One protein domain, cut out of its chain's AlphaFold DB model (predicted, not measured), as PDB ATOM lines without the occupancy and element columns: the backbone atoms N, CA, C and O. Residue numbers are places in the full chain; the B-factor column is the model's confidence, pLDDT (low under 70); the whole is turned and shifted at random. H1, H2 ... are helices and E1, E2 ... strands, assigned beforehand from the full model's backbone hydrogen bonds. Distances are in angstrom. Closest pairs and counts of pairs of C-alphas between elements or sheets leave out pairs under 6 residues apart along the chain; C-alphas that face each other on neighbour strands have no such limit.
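Overview. This is residues 68 to 166 of the 170 residues of an uncharacterized protein of Phytophthora parasitica (UniProt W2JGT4). This flat model has little regular structure: two small two-stranded hairpins, E1 with E2 and E3 with E4, joined by long loops, with helix H1 towards one end of the longest axis and residues 79 to 85 sticking out at the other. The printed part has 99 residues, 36 of them in named elements, in the order E1 E2 E3 E4 H1; the class is mixed, both sheets antiparallel. It is only just loose, close to extended, with a radius of gyration of the C-alphas of 18.7 A and spans of 55 by 42 by 21 A.

Arrangement. E1, residues 68 to 70, and E2, residues 99 to 102, form an antiparallel hairpin; N 69 and O 100 are 2.9 A apart, within hydrogen-bond range. E3, residues 120 to 124, and E4, residues 137 to 141, form another, with N 121 and O 140 at 2.8 A. The closest C-alphas of E2 and E4, those of Thr 100 and Asn 141, are 6.3 A apart. H1, residues 147 to 165, is apart from E1, E2 and E3; 13 of its 15 O i to N i+4 pairs are within range.

Along the chain. E1 begins at C-alpha 68 (274.569, 204.775, 266.943). H1, 25.4 A long with a kink of 30 degrees near residue 154, ends at C-alpha 165 (256.821, 219.008, 278.223).

Size, cuts and confidence. The printed part has no cut. The links E1 to E2, E2 to E3 and E3 to E4 are long. Residues 88 to 90, 92 and 101 to 116 have pLDDT under 70.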
ATOM      1  N   TRP A  68     273.322 204.253 267.498       79.00
ATOM      2  CA  TRP A  68     274.569 204.775 266.943       79.00
ATOM      3  C   TRP A  68     274.300 205.616 265.696       79.00
ATOM      4  O   TRP A  68     273.862 205.093 264.665       79.00
ATOM      5  N   LEU A  69     274.616 206.906 265.768       76.94
ATOM      6  CA  LEU A  69     274.681 207.789 264.614       76.94
ATOM      7  C   LEU A  69     276.113 207.871 264.107       76.94
ATOM      8  O   LEU A  69     277.062 207.980 264.877       76.94
ATOM      9  N   TYR A  70     276.253 207.800 262.794       79.19
ATOM     10  CA  TYR A  70     277.517 207.995 262.103       79.19
ATOM     11  C   TYR A  70     277.472 209.378 261.469       79.19
ATOM     12  O   TYR A  70     276.453 209.732 260.874       79.19
ATOM     13  N   GLU A  71     278.562 210.136 261.577       78.88
ATOM     14  CA  GLU A  71     278.684 211.439 260.912       78.88
ATOM     15  C   GLU A  71     278.500 211.310 259.391       78.88
ATOM     16  O   GLU A  71     277.897 212.167 258.747       78.88
ATOM     17  N   ASP A  72     278.957 210.189 258.827       75.38
ATOM     18  CA  ASP A  72     278.840 209.893 257.407       75.38
ATOM     19  C   ASP A  72     278.402 208.440 257.130       75.38
ATOM     20  O   ASP A  72     278.502 207.539 257.966       75.38
ATOM     21  N   LYS A  73     277.891 208.200 255.922       74.69
ATOM     22  CA  LYS A  73     277.615 206.873 255.382       74.69
ATOM     23  C   LYS A  73     278.914 206.272 254.855       74.69
ATOM     24  O   LYS A  73     279.683 206.935 254.179       74.69
ATOM     25  N   ASP A  74     279.095 204.978 255.088       71.81
ATOM     26  CA  ASP A  74     280.275 204.235 254.622       71.81
ATOM     27  C   ASP A  74     280.408 204.218 253.088       71.81
ATOM     28  O   ASP A  74     281.505 204.289 252.545       71.81
ATOM     29  N   LYS A  75     279.276 204.159 252.376       73.12
ATOM     30  CA  LYS A  75     279.212 204.262 250.916       73.12
ATOM     31  C   LYS A  75     278.101 205.235 250.532       73.12
ATOM     32  O   LYS A  75     276.967 205.093 250.999       73.12
ATOM     33  N   ARG A  76     278.420 206.208 249.678       72.75
ATOM     34  CA  ARG A  76     277.454 207.118 249.050       72.75
ATOM     35  C   ARG A  76     277.538 206.957 247.538       72.75
ATOM     36  O   ARG A  76     278.629 206.977 246.979       72.75
ATOM     37  N   SER A  77     276.388 206.781 246.900       77.31
ATOM     38  CA  SER A  77     276.255 206.887 245.451       77.31
ATOM     39  C   SER A  77     275.928 208.332 245.093       77.31
ATOM     40  O   SER A  77     275.032 208.928 245.694       77.31
ATOM     41  N   TYR A  78     276.653 208.877 244.123       79.75
ATOM     42  CA  TYR A  78     276.424 210.208 243.572       79.75
ATOM     43  C   TYR A  78     276.008 210.061 242.111       79.75
ATOM     44  O   TYR A  78     276.563 209.231 241.393       79.75
ATOM     45  N   LEU A  79     275.031 210.857 241.689       85.44
ATOM     46  CA  LEU A  79     274.805 211.135 240.277       85.44
ATOM     47  C   LEU A  79     275.656 212.364 239.953       85.44
ATOM     48  O   LEU A  79     275.529 213.368 240.648       85.44
ATOM     49  N   LEU A  80     276.547 212.252 238.970       88.88
ATOM     50  CA  LEU A  80     277.434 213.334 238.539       88.88
ATOM     51  C   LEU A  80     277.096 213.704 237.100       88.88
ATOM     52  O   LEU A  80     276.904 212.813 236.265       88.88
ATOM     53  N   PHE A  81     277.040 215.000 236.809       89.06
ATOM     54  CA  PHE A  81     276.918 215.485 235.437       89.06
ATOM     55  C   PHE A  81     278.278 215.484 234.716       89.06
ATOM     56  O   PHE A  81     279.330 215.466 235.364       89.06
ATOM     57  N   PRO A  82     278.300 215.506 233.369       86.25
ATOM     58  CA  PRO A  82     279.547 215.605 232.615       86.25
ATOM     59  C   PRO A  82     280.349 216.851 233.023       86.25
ATOM     60  O   PRO A  82     279.862 217.971 232.903       86.25
ATOM     61  N   GLY A  83     281.580 216.647 233.501       88.44
ATOM     62  CA  GLY A  83     282.476 217.714 233.970       88.44
ATOM     63  C   GLY A  83     282.502 217.922 235.489       88.44
ATOM     64  O   GLY A  83     283.370 218.641 235.982       88.44
ATOM     65  N   GLU A  84     281.616 217.274 236.247       90.00
ATOM     66  CA  GLU A  84     281.658 217.313 237.710       90.00
ATOM     67  C   GLU A  84     282.626 216.267 238.271       90.00
ATOM     68  O   GLU A  84     282.601 215.091 237.902       90.00
ATOM     69  N   ASN A  85     283.458 216.691 239.221       80.38
ATOM     70  CA  ASN A  85     284.301 215.775 239.977       80.38
ATOM     71  C   ASN A  85     283.539 215.255 241.203       80.38
ATOM     72  O   ASN A  85     282.860 216.037 241.875       80.38
ATOM     73  N   PRO A  86     283.674 213.963 241.552       77.25
ATOM     74  CA  PRO A  86     283.095 213.438 242.780       77.25
ATOM     75  C   PRO A  86     283.612 214.220 243.989       77.25
ATOM     76  O   PRO A  86     284.796 214.559 244.076       77.25
ATOM     77  N   THR A  87     282.738 214.456 244.968       72.44
ATOM     78  CA  THR A  87     283.141 215.036 246.253       72.44
ATOM     79  C   THR A  87     284.240 214.191 246.890       72.44
ATOM     80  O   THR A  87     284.071 212.984 247.084       72.44
ATOM     81  N   HIS A  88     285.362 214.831 247.229       68.81
ATOM     82  CA  HIS A  88     286.527 214.161 247.795       68.81
ATOM     83  C   HIS A  88     286.199 213.555 249.169       68.81
ATOM     84  O   HIS A  88     286.031 214.264 250.163       68.81
ATOM     85  N   HIS A  89     286.164 212.226 249.248       65.94
ATOM     86  CA  HIS A  89     285.962 211.518 250.506       65.94
ATOM     87  C   HIS A  89     287.305 211.328 251.225       65.94
ATOM     88  O   HIS A  89     288.161 210.556 250.800       65.94
ATOM     89  N   ILE A  90     287.505 212.039 252.339       65.88
ATOM     90  CA  ILE A  90     288.789 212.052 253.068       65.88
ATOM     91  C   ILE A  90     289.027 210.735 253.839       65.88
ATOM     92  O   ILE A  90     290.162 210.399 254.181       65.88
ATOM     93  N   ARG A  91     287.977 209.957 254.141       71.12
ATOM     94  CA  ARG A  91     288.069 208.774 255.016       71.12
ATOM     95  C   ARG A  91     288.119 207.471 254.218       71.12
ATOM     96  O   ARG A  91     287.304 207.228 253.344       71.12
ATOM     97  N   LYS A  92     289.060 206.579 254.540       68.12
ATOM     98  CA  LYS A  92     289.247 205.322 253.786       68.12
ATOM     99  C   LYS A  92     288.359 204.157 254.249       68.12
ATOM    100  O   LYS A  92     288.281 203.155 253.551       68.12
ATOM    101  N   SER A  93     287.729 204.238 255.426       72.50
ATOM    102  CA  SER A  93     286.831 203.181 255.924       72.50
ATOM    103  C   SER A  93     285.843 203.680 256.980       72.50
ATOM    104  O   SER A  93     286.144 204.638 257.700       72.50
ATOM    105  N   LYS A  94     284.731 202.949 257.164       74.56
ATOM    106  CA  LYS A  94     283.753 203.132 258.255       74.56
ATOM    107  C   LYS A  94     284.360 203.297 259.647       74.56
ATOM    108  O   LYS A  94     283.762 203.945 260.501       74.56
ATOM    109  N   LYS A  95     285.519 202.680 259.911       73.44
ATOM    110  CA  LYS A  95     286.181 202.731 261.225       73.44
ATOM    111  C   LYS A  95     286.662 204.140 261.582       73.44
ATOM    112  O   LYS A  95     286.756 204.450 262.761       73.44
ATOM    113  N   PHE A  96     286.940 204.973 260.579       74.06
ATOM    114  CA  PHE A  96     287.406 206.350 260.762       74.06
ATOM    115  C   PHE A  96     286.280 207.385 260.706       74.06
ATOM    116  O   PHE A  96     286.564 208.579 260.765       74.06
ATOM    117  N   ILE A  97     285.028 206.946 260.552       77.19
ATOM    118  CA  ILE A  97     283.864 207.826 260.620       77.19
ATOM    119  C   ILE A  97     283.513 207.992 262.102       77.19
ATOM    120  O   ILE A  97     283.219 206.982 262.754       77.19
ATOM    121  N   PRO A  98     283.544 209.223 262.644       75.25
ATOM    122  CA  PRO A  98     283.084 209.488 263.995       75.25
ATOM    123  C   PRO A  98     281.662 208.974 264.189       75.25
ATOM    124  O   PRO A  98     280.783 209.127 263.335       75.25
ATOM    125  N   LYS A  99     281.458 208.310 265.321       79.31
ATOM    126  CA  LYS A  99     280.151 207.818 265.739       79.31
ATOM    127  C   LYS A  99     279.772 208.547 267.004       79.31
ATOM    128  O   LYS A  99     280.660 208.820 267.804       79.31
ATOM    129  N   THR A 100     278.488 208.761 267.212       71.94
ATOM    130  CA  THR A 100     277.940 209.292 268.458       71.94
ATOM    131  C   THR A 100     276.764 208.415 268.857       71.94
ATOM    132  O   THR A 100     275.937 208.076 268.006       71.94
ATOM    133  N   ILE A 101     276.697 208.007 270.125       66.44
ATOM    134  CA  ILE A 101     275.493 207.355 270.653       66.44
ATOM    135  C   ILE A 101     274.446 208.435 270.869       66.44
ATOM    136  O   ILE A 101     274.711 209.462 271.499       66.44
ATOM    137  N   TYR A 102     273.259 208.187 270.344       62.47
ATOM    138  CA  TYR A 102     272.136 209.090 270.419       62.47
ATOM    139  C   TYR A 102     270.857 208.321 270.690       62.47
ATOM    140  O   TYR A 102     270.599 207.298 270.065       62.47
ATOM    141  N   ASN A 103     270.029 208.846 271.579       54.06
ATOM    142  CA  ASN A 103     268.642 208.415 271.684       54.06
ATOM    143  C   ASN A 103     267.892 209.060 270.491       54.06
ATOM    144  O   ASN A 103     268.033 210.268 270.345       54.06
ATOM    145  N   PRO A 104     267.246 208.338 269.549       41.97
ATOM    146  CA  PRO A 104     266.865 208.881 268.237       41.97
ATOM    147  C   PRO A 104     265.524 209.640 268.181       41.97
ATOM    148  O   PRO A 104     264.612 209.400 268.960       41.97
ATOM    149  N   HIS A 105     265.381 210.486 267.142       50.78
ATOM    150  CA  HIS A 105     264.133 211.124 266.696       50.78
ATOM    151  C   HIS A 105     264.001 211.154 265.156       50.78
ATOM    152  O   HIS A 105     264.992 211.308 264.437       50.78
ATOM    153  N   ARG A 106     262.754 211.093 264.647       37.28
ATOM    154  CA  ARG A 106     262.315 211.469 263.279       37.28
ATOM    155  C   ARG A 106     261.173 212.513 263.351       37.28
ATOM    156  O   ARG A 106     260.162 212.235 263.985       37.28
ATOM    157  N   LYS A 107     261.394 213.651 262.668       37.62
ATOM    158  CA  LYS A 107     260.717 214.980 262.557       37.62
ATOM    159  C   LYS A 107     259.207 215.205 262.886       37.62
ATOM    160  O   LYS A 107     258.368 214.399 262.513       37.62
ATOM    161  N   CYS A 108     258.983 216.456 263.354       33.75
ATOM    162  CA  CYS A 108     257.869 217.442 263.234       33.75
ATOM    163  C   CYS A 108     256.721 217.535 264.267       33.75
ATOM    164  O   CYS A 108     255.976 216.581 264.371       33.75
ATOM    165  N   CYS A 109     256.560 218.752 264.846       33.06
ATOM    166  CA  CYS A 109     255.449 219.408 265.601       33.06
ATOM    167  C   CYS A 109     254.862 218.716 266.850       33.06
ATOM    168  O   CYS A 109     254.290 217.659 266.688       33.06
ATOM    169  N   TRP A 110     254.937 219.356 268.040       48.44
ATOM    170  CA  TRP A 110     254.534 218.862 269.385       48.44
ATOM    171  C   TRP A 110     253.627 217.616 269.384       48.44
ATOM    172  O   TRP A 110     252.415 217.701 269.213       48.44
ATOM    173  N   ASN A 111     254.270 216.458 269.542       46.25
ATOM    174  CA  ASN A 111     253.728 215.124 269.277       46.25
ATOM    175  C   ASN A 111     254.455 214.022 270.081       46.25
ATOM    176  O   ASN A 111     254.822 212.984 269.532       46.25
ATOM    177  N   GLY A 112     254.737 214.264 271.368       48.09
ATOM    178  CA  GLY A 112     255.270 213.232 272.278       48.09
ATOM    179  C   GLY A 112     256.733 212.819 272.054       48.09
ATOM    180  O   GLY A 112     257.195 211.830 272.611       48.09
ATOM    181  N   LYS A 113     257.501 213.555 271.246       55.97
ATOM    182  CA  LYS A 113     258.885 213.207 270.919       55.97
ATOM    183  C   LYS A 113     259.883 214.202 271.512       55.97
ATOM    184  O   LYS A 113     259.949 215.357 271.098       55.97
ATOM    185  N   GLN A 114     260.655 213.730 272.485       57.25
ATOM    186  CA  GLN A 114     261.584 214.545 273.261       57.25
ATOM    187  C   GLN A 114     263.003 214.645 272.714       57.25
ATOM    188  O   GLN A 114     263.359 214.016 271.718       57.25
ATOM    189  N   GLU A 115     263.755 215.533 273.375       59.25
ATOM    190  CA  GLU A 115     265.104 215.975 273.056       59.25
ATOM    191  C   GLU A 115     266.090 214.822 272.842       59.25
ATOM    192  O   GLU A 115     265.904 213.666 273.217       59.25
ATOM    193  N   LEU A 116     267.175 215.181 272.174       67.69
ATOM    194  CA  LEU A 116     268.128 214.260 271.610       67.69
ATOM    195  C   LEU A 116     269.440 214.436 272.367       67.69
ATOM    196  O   LEU A 116     270.181 215.400 272.150       67.69
ATOM    197  N   TRP A 117     269.697 213.539 273.316       77.12
ATOM    198  CA  TRP A 117     270.808 213.698 274.246       77.12
ATOM    199  C   TRP A 117     272.012 212.841 273.826       77.12
ATOM    200  O   TRP A 117     271.877 211.625 273.652       77.12
ATOM    201  N   PRO A 118     273.199 213.446 273.646       77.44
ATOM    202  CA  PRO A 118     274.403 212.703 273.314       77.44
ATOM    203  C   PRO A 118     274.948 212.012 274.558       77.44
ATOM    204  O   PRO A 118     275.254 212.667 275.556       77.44
ATOM    205  N   LEU A 119     275.127 210.694 274.480       82.38
ATOM    206  CA  LEU A 119     275.753 209.921 275.550       82.38
ATOM    207  C   LEU A 119     277.278 210.072 275.466       82.38
ATOM    208  O   LEU A 119     278.015 209.220 274.963       82.38
ATOM    209  N   THR A 120     277.729 211.245 275.893       84.31
ATOM    210  CA  THR A 120     279.102 211.724 275.742       84.31
ATOM    211  C   THR A 120     279.630 212.281 277.053       84.31
ATOM    212  O   THR A 120     278.875 212.780 277.885       84.31
ATOM    213  N   GLU A 121     280.945 212.220 277.220       87.19
ATOM    214  CA  GLU A 121     281.668 212.824 278.330       87.19
ATOM    215  C   GLU A 121     282.673 213.863 277.821       87.19
ATOM    216  O   GLU A 121     283.248 213.746 276.732       87.19
ATOM    217  N   LYS A 122     282.891 214.900 278.630       88.44
ATOM    218  CA  LYS A 122     283.974 215.859 278.414       88.44
ATOM    219  C   LYS A 122     285.244 215.307 279.045       88.44
ATOM    220  O   LYS A 122     285.219 214.856 280.185       88.44
ATOM    221  N   TYR A 123     286.355 215.391 278.330       87.00
ATOM    222  CA  TYR A 123     287.663 214.977 278.822       87.00
ATOM    223  C   TYR A 123     288.733 215.985 278.412       87.00
ATOM    224  O   TYR A 123     288.577 216.742 277.451       87.00
ATOM    225  N   ILE A 124     289.841 215.992 279.145       91.12
ATOM    226  CA  ILE A 124     290.999 216.822 278.815       91.12
ATOM    227  C   ILE A 124     291.921 216.016 277.904       91.12
ATOM    228  O   ILE A 124     292.340 214.904 278.245       91.12
ATOM    229  N   ALA A 125     292.257 216.581 276.748       88.25
ATOM    230  CA  ALA A 125     293.147 215.946 275.792       88.25
ATOM    231  C   ALA A 125     294.555 215.763 276.373       88.25
ATOM    232  O   ALA A 125     295.286 216.723 276.618       88.25
ATOM    233  N   GLN A 126     294.949 214.504 276.567       88.50
ATOM    234  CA  GLN A 126     296.252 214.144 277.140       88.50
ATOM    235  C   GLN A 126     297.410 214.291 276.146       88.50
ATOM    236  O   GLN A 126     298.563 214.469 276.540       88.50
ATOM    237  N   ARG A 127     297.109 214.217 274.847       87.06
ATOM    238  CA  ARG A 127     298.076 214.315 273.753       87.06
ATOM    239  C   ARG A 127     297.623 215.389 272.778       87.06
ATOM    240  O   ARG A 127     296.431 215.503 272.507       87.06
ATOM    241  N   SER A 128     298.578 216.132 272.233       81.62
ATOM    242  CA  SER A 128     298.326 217.021 271.105       81.62
ATOM    243  C   SER A 128     298.110 216.196 269.840       81.62
ATOM    244  O   SER A 128     298.904 215.315 269.513       81.62
ATOM    245  N   SER A 129     297.041 216.502 269.121       83.38
ATOM    246  CA  SER A 129     296.775 216.025 267.765       83.38
ATOM    247  C   SER A 129     296.653 217.228 266.833       83.38
ATOM    248  O   SER A 129     296.552 218.357 267.310       83.38
ATOM    249  N   CYS A 130     296.619 216.998 265.517       77.88
ATOM    250  CA  CYS A 130     296.459 218.070 264.529       77.88
ATOM    251  C   CYS A 130     295.254 218.989 264.803       77.88
ATOM    252  O   CYS A 130     295.323 220.168 264.480       77.88
ATOM    253  N   ASN A 131     294.196 218.471 265.442       77.19
ATOM    254  CA  ASN A 131     292.939 219.196 265.652       77.19
ATOM    255  C   ASN A 131     292.557 219.413 267.133       77.19
ATOM    256  O   ASN A 131     291.547 220.050 267.404       77.19
ATOM    257  N   CYS A 132     293.304 218.876 268.103       81.62
ATOM    258  CA  CYS A 132     293.023 219.054 269.539       81.62
ATOM    259  C   CYS A 132     294.383 219.166 270.267       81.62
ATOM    260  O   CYS A 132     295.057 218.143 270.450       81.62
ATOM    261  N   PRO A 133     294.838 220.396 270.599       88.31
ATOM    262  CA  PRO A 133     296.027 220.633 271.415       88.31
ATOM    263  C   PRO A 133     295.942 219.940 272.778       88.31
ATOM    264  O   PRO A 133     294.857 219.669 273.297       88.31
ATOM    265  N   LYS A 134     297.101 219.663 273.386       91.06
ATOM    266  CA  LYS A 134     297.144 219.092 274.737       91.06
ATOM    267  C   LYS A 134     296.514 220.081 275.723       91.06
ATOM    268  O   LYS A 134     296.852 221.259 275.704       91.06
ATOM    269  N   GLY A 135     295.634 219.590 276.589       91.12
ATOM    270  CA  GLY A 135     294.927 220.408 277.577       91.12
ATOM    271  C   GLY A 135     293.565 220.939 277.119       91.12
ATOM    272  O   GLY A 135     292.812 221.432 277.952       91.12
ATOM    273  N   THR A 136     293.197 220.798 275.841       90.56
ATOM    274  CA  THR A 136     291.871 221.211 275.361       90.56
ATOM    275  C   THR A 136     290.777 220.293 275.913       90.56
ATOM    276  O   THR A 136     290.932 219.067 275.928       90.56
ATOM    277  N   VAL A 137     289.656 220.879 276.349       89.94
ATOM    278  CA  VAL A 137     288.446 220.128 276.714       89.94
ATOM    279  C   VAL A 137     287.789 219.637 275.426       89.94
ATOM    280  O   VAL A 137     287.198 220.417 274.683       89.94
ATOM    281  N   CYS A 138     287.925 218.345 275.152       85.19
ATOM    282  CA  CYS A 138     287.362 217.671 273.989       85.19
ATOM    283  C   CYS A 138     286.195 216.766 274.475       85.19
ATOM    284  O   CYS A 138     286.123 216.383 275.645       85.19
ATOM    285  N   THR A 139     285.229 216.469 273.604       85.25
ATOM    286  CA  THR A 139     284.074 215.606 273.924       85.25
ATOM    287  C   THR A 139     284.270 214.253 273.252       85.25
ATOM    288  O   THR A 139     284.636 214.202 272.078       85.25
ATOM    289  N   ARG A 140     284.028 213.157 273.972       82.19
ATOM    290  CA  ARG A 140     284.047 211.796 273.416       82.19
ATOM    291  C   ARG A 140     282.822 211.012 273.860       82.19
ATOM    292  O   ARG A 140     282.169 211.378 274.831       82.19
ATOM    293  N   ASN A 141     282.518 209.924 273.163       84.50
ATOM    294  CA  ASN A 141     281.507 208.988 273.649       84.50
ATOM    295  C   ASN A 141     281.979 208.321 274.930       84.50
ATOM    296  O   ASN A 141     283.171 208.052 275.090       84.50
ATOM    297  N   ILE A 142     281.020 207.991 275.784       84.94
ATOM    298  CA  ILE A 142     281.277 207.113 276.917       84.94
ATOM    299  C   ILE A 142     281.620 205.730 276.352       84.94
ATOM    300  O   ILE A 142     280.842 205.152 275.593       84.94
ATOM    301  N   GLU A 143     282.811 205.225 276.676       80.06
ATOM    302  CA  GLU A 143     283.317 203.962 276.121       80.06
ATOM    303  C   GLU A 143     282.484 202.758 276.579       80.06
ATOM    304  O   GLU A 143     282.263 201.826 275.807       80.06
ATOM    305  N   VAL A 144     281.994 202.796 277.822       83.31
ATOM    306  CA  VAL A 144     281.183 201.734 278.422       83.31
ATOM    307  C   VAL A 144     279.934 202.333 279.059       83.31
ATOM    308  O   VAL A 144     280.005 203.064 280.048       83.31
ATOM    309  N   VAL A 145     278.773 201.990 278.506       83.25
ATOM    310  CA  VAL A 145     277.473 202.410 279.032       83.25
ATOM    311  C   VAL A 145     277.000 201.384 280.056       83.25
ATOM    312  O   VAL A 145     276.470 200.331 279.715       83.25
ATOM    313  N   ASN A 146     277.218 201.688 281.333       88.88
ATOM    314  CA  ASN A 146     276.737 200.862 282.437       88.88
ATOM    315  C   ASN A 146     275.353 201.317 282.908       88.88
ATOM    316  O   ASN A 146     274.965 202.472 282.731       88.88
ATOM    317  N   ARG A 147     274.653 200.438 283.638       89.25
ATOM    318  CA  ARG A 147     273.356 200.746 284.270       89.25
ATOM    319  C   ARG A 147     273.376 202.051 285.075       89.25
ATOM    320  O   ARG A 147     272.395 202.783 285.059       89.25
ATOM    321  N   ALA A 148     274.475 202.345 285.774       90.06
ATOM    322  CA  ALA A 148     274.618 203.572 286.559       90.06
ATOM    323  C   ALA A 148     274.654 204.835 285.682       90.06
ATOM    324  O   ALA A 148     273.966 205.802 285.993       90.06
ATOM    325  N   VAL A 149     275.397 204.796 284.571       87.38
ATOM    326  CA  VAL A 149     275.493 205.902 283.605       87.38
ATOM    327  C   VAL A 149     274.139 206.136 282.944       87.38
ATOM    328  O   VAL A 149     273.660 207.264 282.898       87.38
ATOM    329  N   TYR A 150     273.485 205.059 282.502       87.56
ATOM    330  CA  TYR A 150     272.159 205.145 281.898       87.56
ATOM    331  C   TYR A 150     271.121 205.702 282.884       87.56
ATOM    332  O   TYR A 150     270.345 206.593 282.550       87.56
ATOM    333  N   LYS A 151     271.149 205.241 284.143       90.44
ATOM    334  CA  LYS A 151     270.271 205.748 285.206       90.44
ATOM    335  C   LYS A 151     270.494 207.239 285.478       90.44
ATOM    336  O   LYS A 151     269.515 207.971 285.591       90.44
ATOM    337  N   ASP A 152     271.745 207.685 285.587       90.06
ATOM    338  CA  ASP A 152     272.080 209.103 285.784       90.06
ATOM    339  C   ASP A 152     271.539 209.963 284.637       90.06
ATOM    340  O   ASP A 152     270.900 210.991 284.860       90.06
ATOM    341  N   PHE A 153     271.695 209.481 283.407       87.06
ATOM    342  CA  PHE A 153     271.195 210.144 282.211       87.06
ATOM    343  C   PHE A 153     269.669 210.290 282.204       87.06
ATOM    344  O   PHE A 153     269.152 211.383 281.957       87.06
ATOM    345  N   LEU A 154     268.941 209.219 282.542       88.12
ATOM    346  CA  LEU A 154     267.484 209.262 282.670       88.12
ATOM    347  C   LEU A 154     267.041 210.292 283.715       88.12
ATOM    348  O   LEU A 154     266.137 211.084 283.461       88.12
ATOM    349  N   ILE A 155     267.692 210.306 284.879       91.38
ATOM    350  CA  ILE A 155     267.335 211.201 285.987       91.38
ATOM    351  C   ILE A 155     267.636 212.661 285.651       91.38
ATOM    352  O   ILE A 155     266.853 213.543 285.991       91.38
ATOM    353  N   ARG A 156     268.775 212.927 285.011       89.50
ATOM    354  CA  ARG A 156     269.255 214.292 284.782       89.50
ATOM    355  C   ARG A 156     268.682 214.948 283.542       89.50
ATOM    356  O   ARG A 156     268.562 216.167 283.525       89.50
ATOM    357  N   LEU A 157     268.410 214.166 282.502       85.00
ATOM    358  CA  LEU A 157     268.041 214.697 281.192       85.00
ATOM    359  C   LEU A 157     266.609 214.321 280.834       85.00
ATOM    360  O   LEU A 157     265.785 215.203 280.604       85.00
ATOM    361  N   VAL A 158     266.296 213.025 280.867       84.19
ATOM    362  CA  VAL A 158     265.022 212.511 280.350       84.19
ATOM    363  C   VAL A 158     263.849 212.910 281.243       84.19
ATOM    364  O   VAL A 158     262.934 213.579 280.782       84.19
ATOM    365  N   ILE A 159     263.875 212.579 282.535       87.94
ATOM    366  CA  ILE A 159     262.762 212.871 283.456       87.94
ATOM    367  C   ILE A 159     262.456 214.378 283.546       87.94
ATOM    368  O   ILE A 159     261.280 214.746 283.480       87.94
ATOM    369  N   PRO A 160     263.447 215.280 283.687       89.38
ATOM    370  CA  PRO A 160     263.182 216.715 283.719       89.38
ATOM    371  C   PRO A 160     262.587 217.227 282.412       89.38
ATOM    372  O   PRO A 160     261.676 218.053 282.450       89.38
ATOM    373  N   ALA A 161     263.048 216.716 281.268       84.94
ATOM    374  CA  ALA A 161     262.439 217.054 279.994       84.94
ATOM    375  C   ALA A 161     260.991 216.568 279.941       84.94
ATOM    376  O   ALA A 161     260.121 217.364 279.595       84.94
ATOM    377  N   ILE A 162     260.699 215.313 280.324       83.69
ATOM    378  CA  ILE A 162     259.327 214.760 280.416       83.69
ATOM    379  C   ILE A 162     258.449 215.720 281.199       83.69
ATOM    380  O   ILE A 162     257.469 216.209 280.655       83.69
ATOM    381  N   LYS A 163     258.858 216.088 282.415       85.38
ATOM    382  CA  LYS A 163     258.101 217.016 283.265       85.38
ATOM    383  C   LYS A 163     257.899 218.393 282.636       85.38
ATOM    384  O   LYS A 163     256.835 218.971 282.797       85.38
ATOM    385  N   LYS A 164     258.900 218.920 281.926       85.06
ATOM    386  CA  LYS A 164     258.824 220.230 281.259       85.06
ATOM    387  C   LYS A 164     257.821 220.244 280.104       85.06
ATOM    388  O   LYS A 164     257.195 221.269 279.862       85.06
ATOM    389  N   HIS A 165     257.721 219.140 279.368       76.94
ATOM    390  CA  HIS A 165     256.821 219.008 278.223       76.94
ATOM    391  C   HIS A 165     255.517 218.286 278.558       76.94
ATOM    392  O   HIS A 165     254.692 218.086 277.671       76.94
ATOM    393  N   TRP A 166     255.335 217.869 279.809       80.06
ATOM    394  CA  TRP A 166     254.105 217.227 280.228       80.06
ATOM    395  C   TRP A 166     252.971 218.250 280.145       80.06
ATOM    396  O   TRP A 166     253.140 219.359 280.664       80.06
TER     397      TRP A 166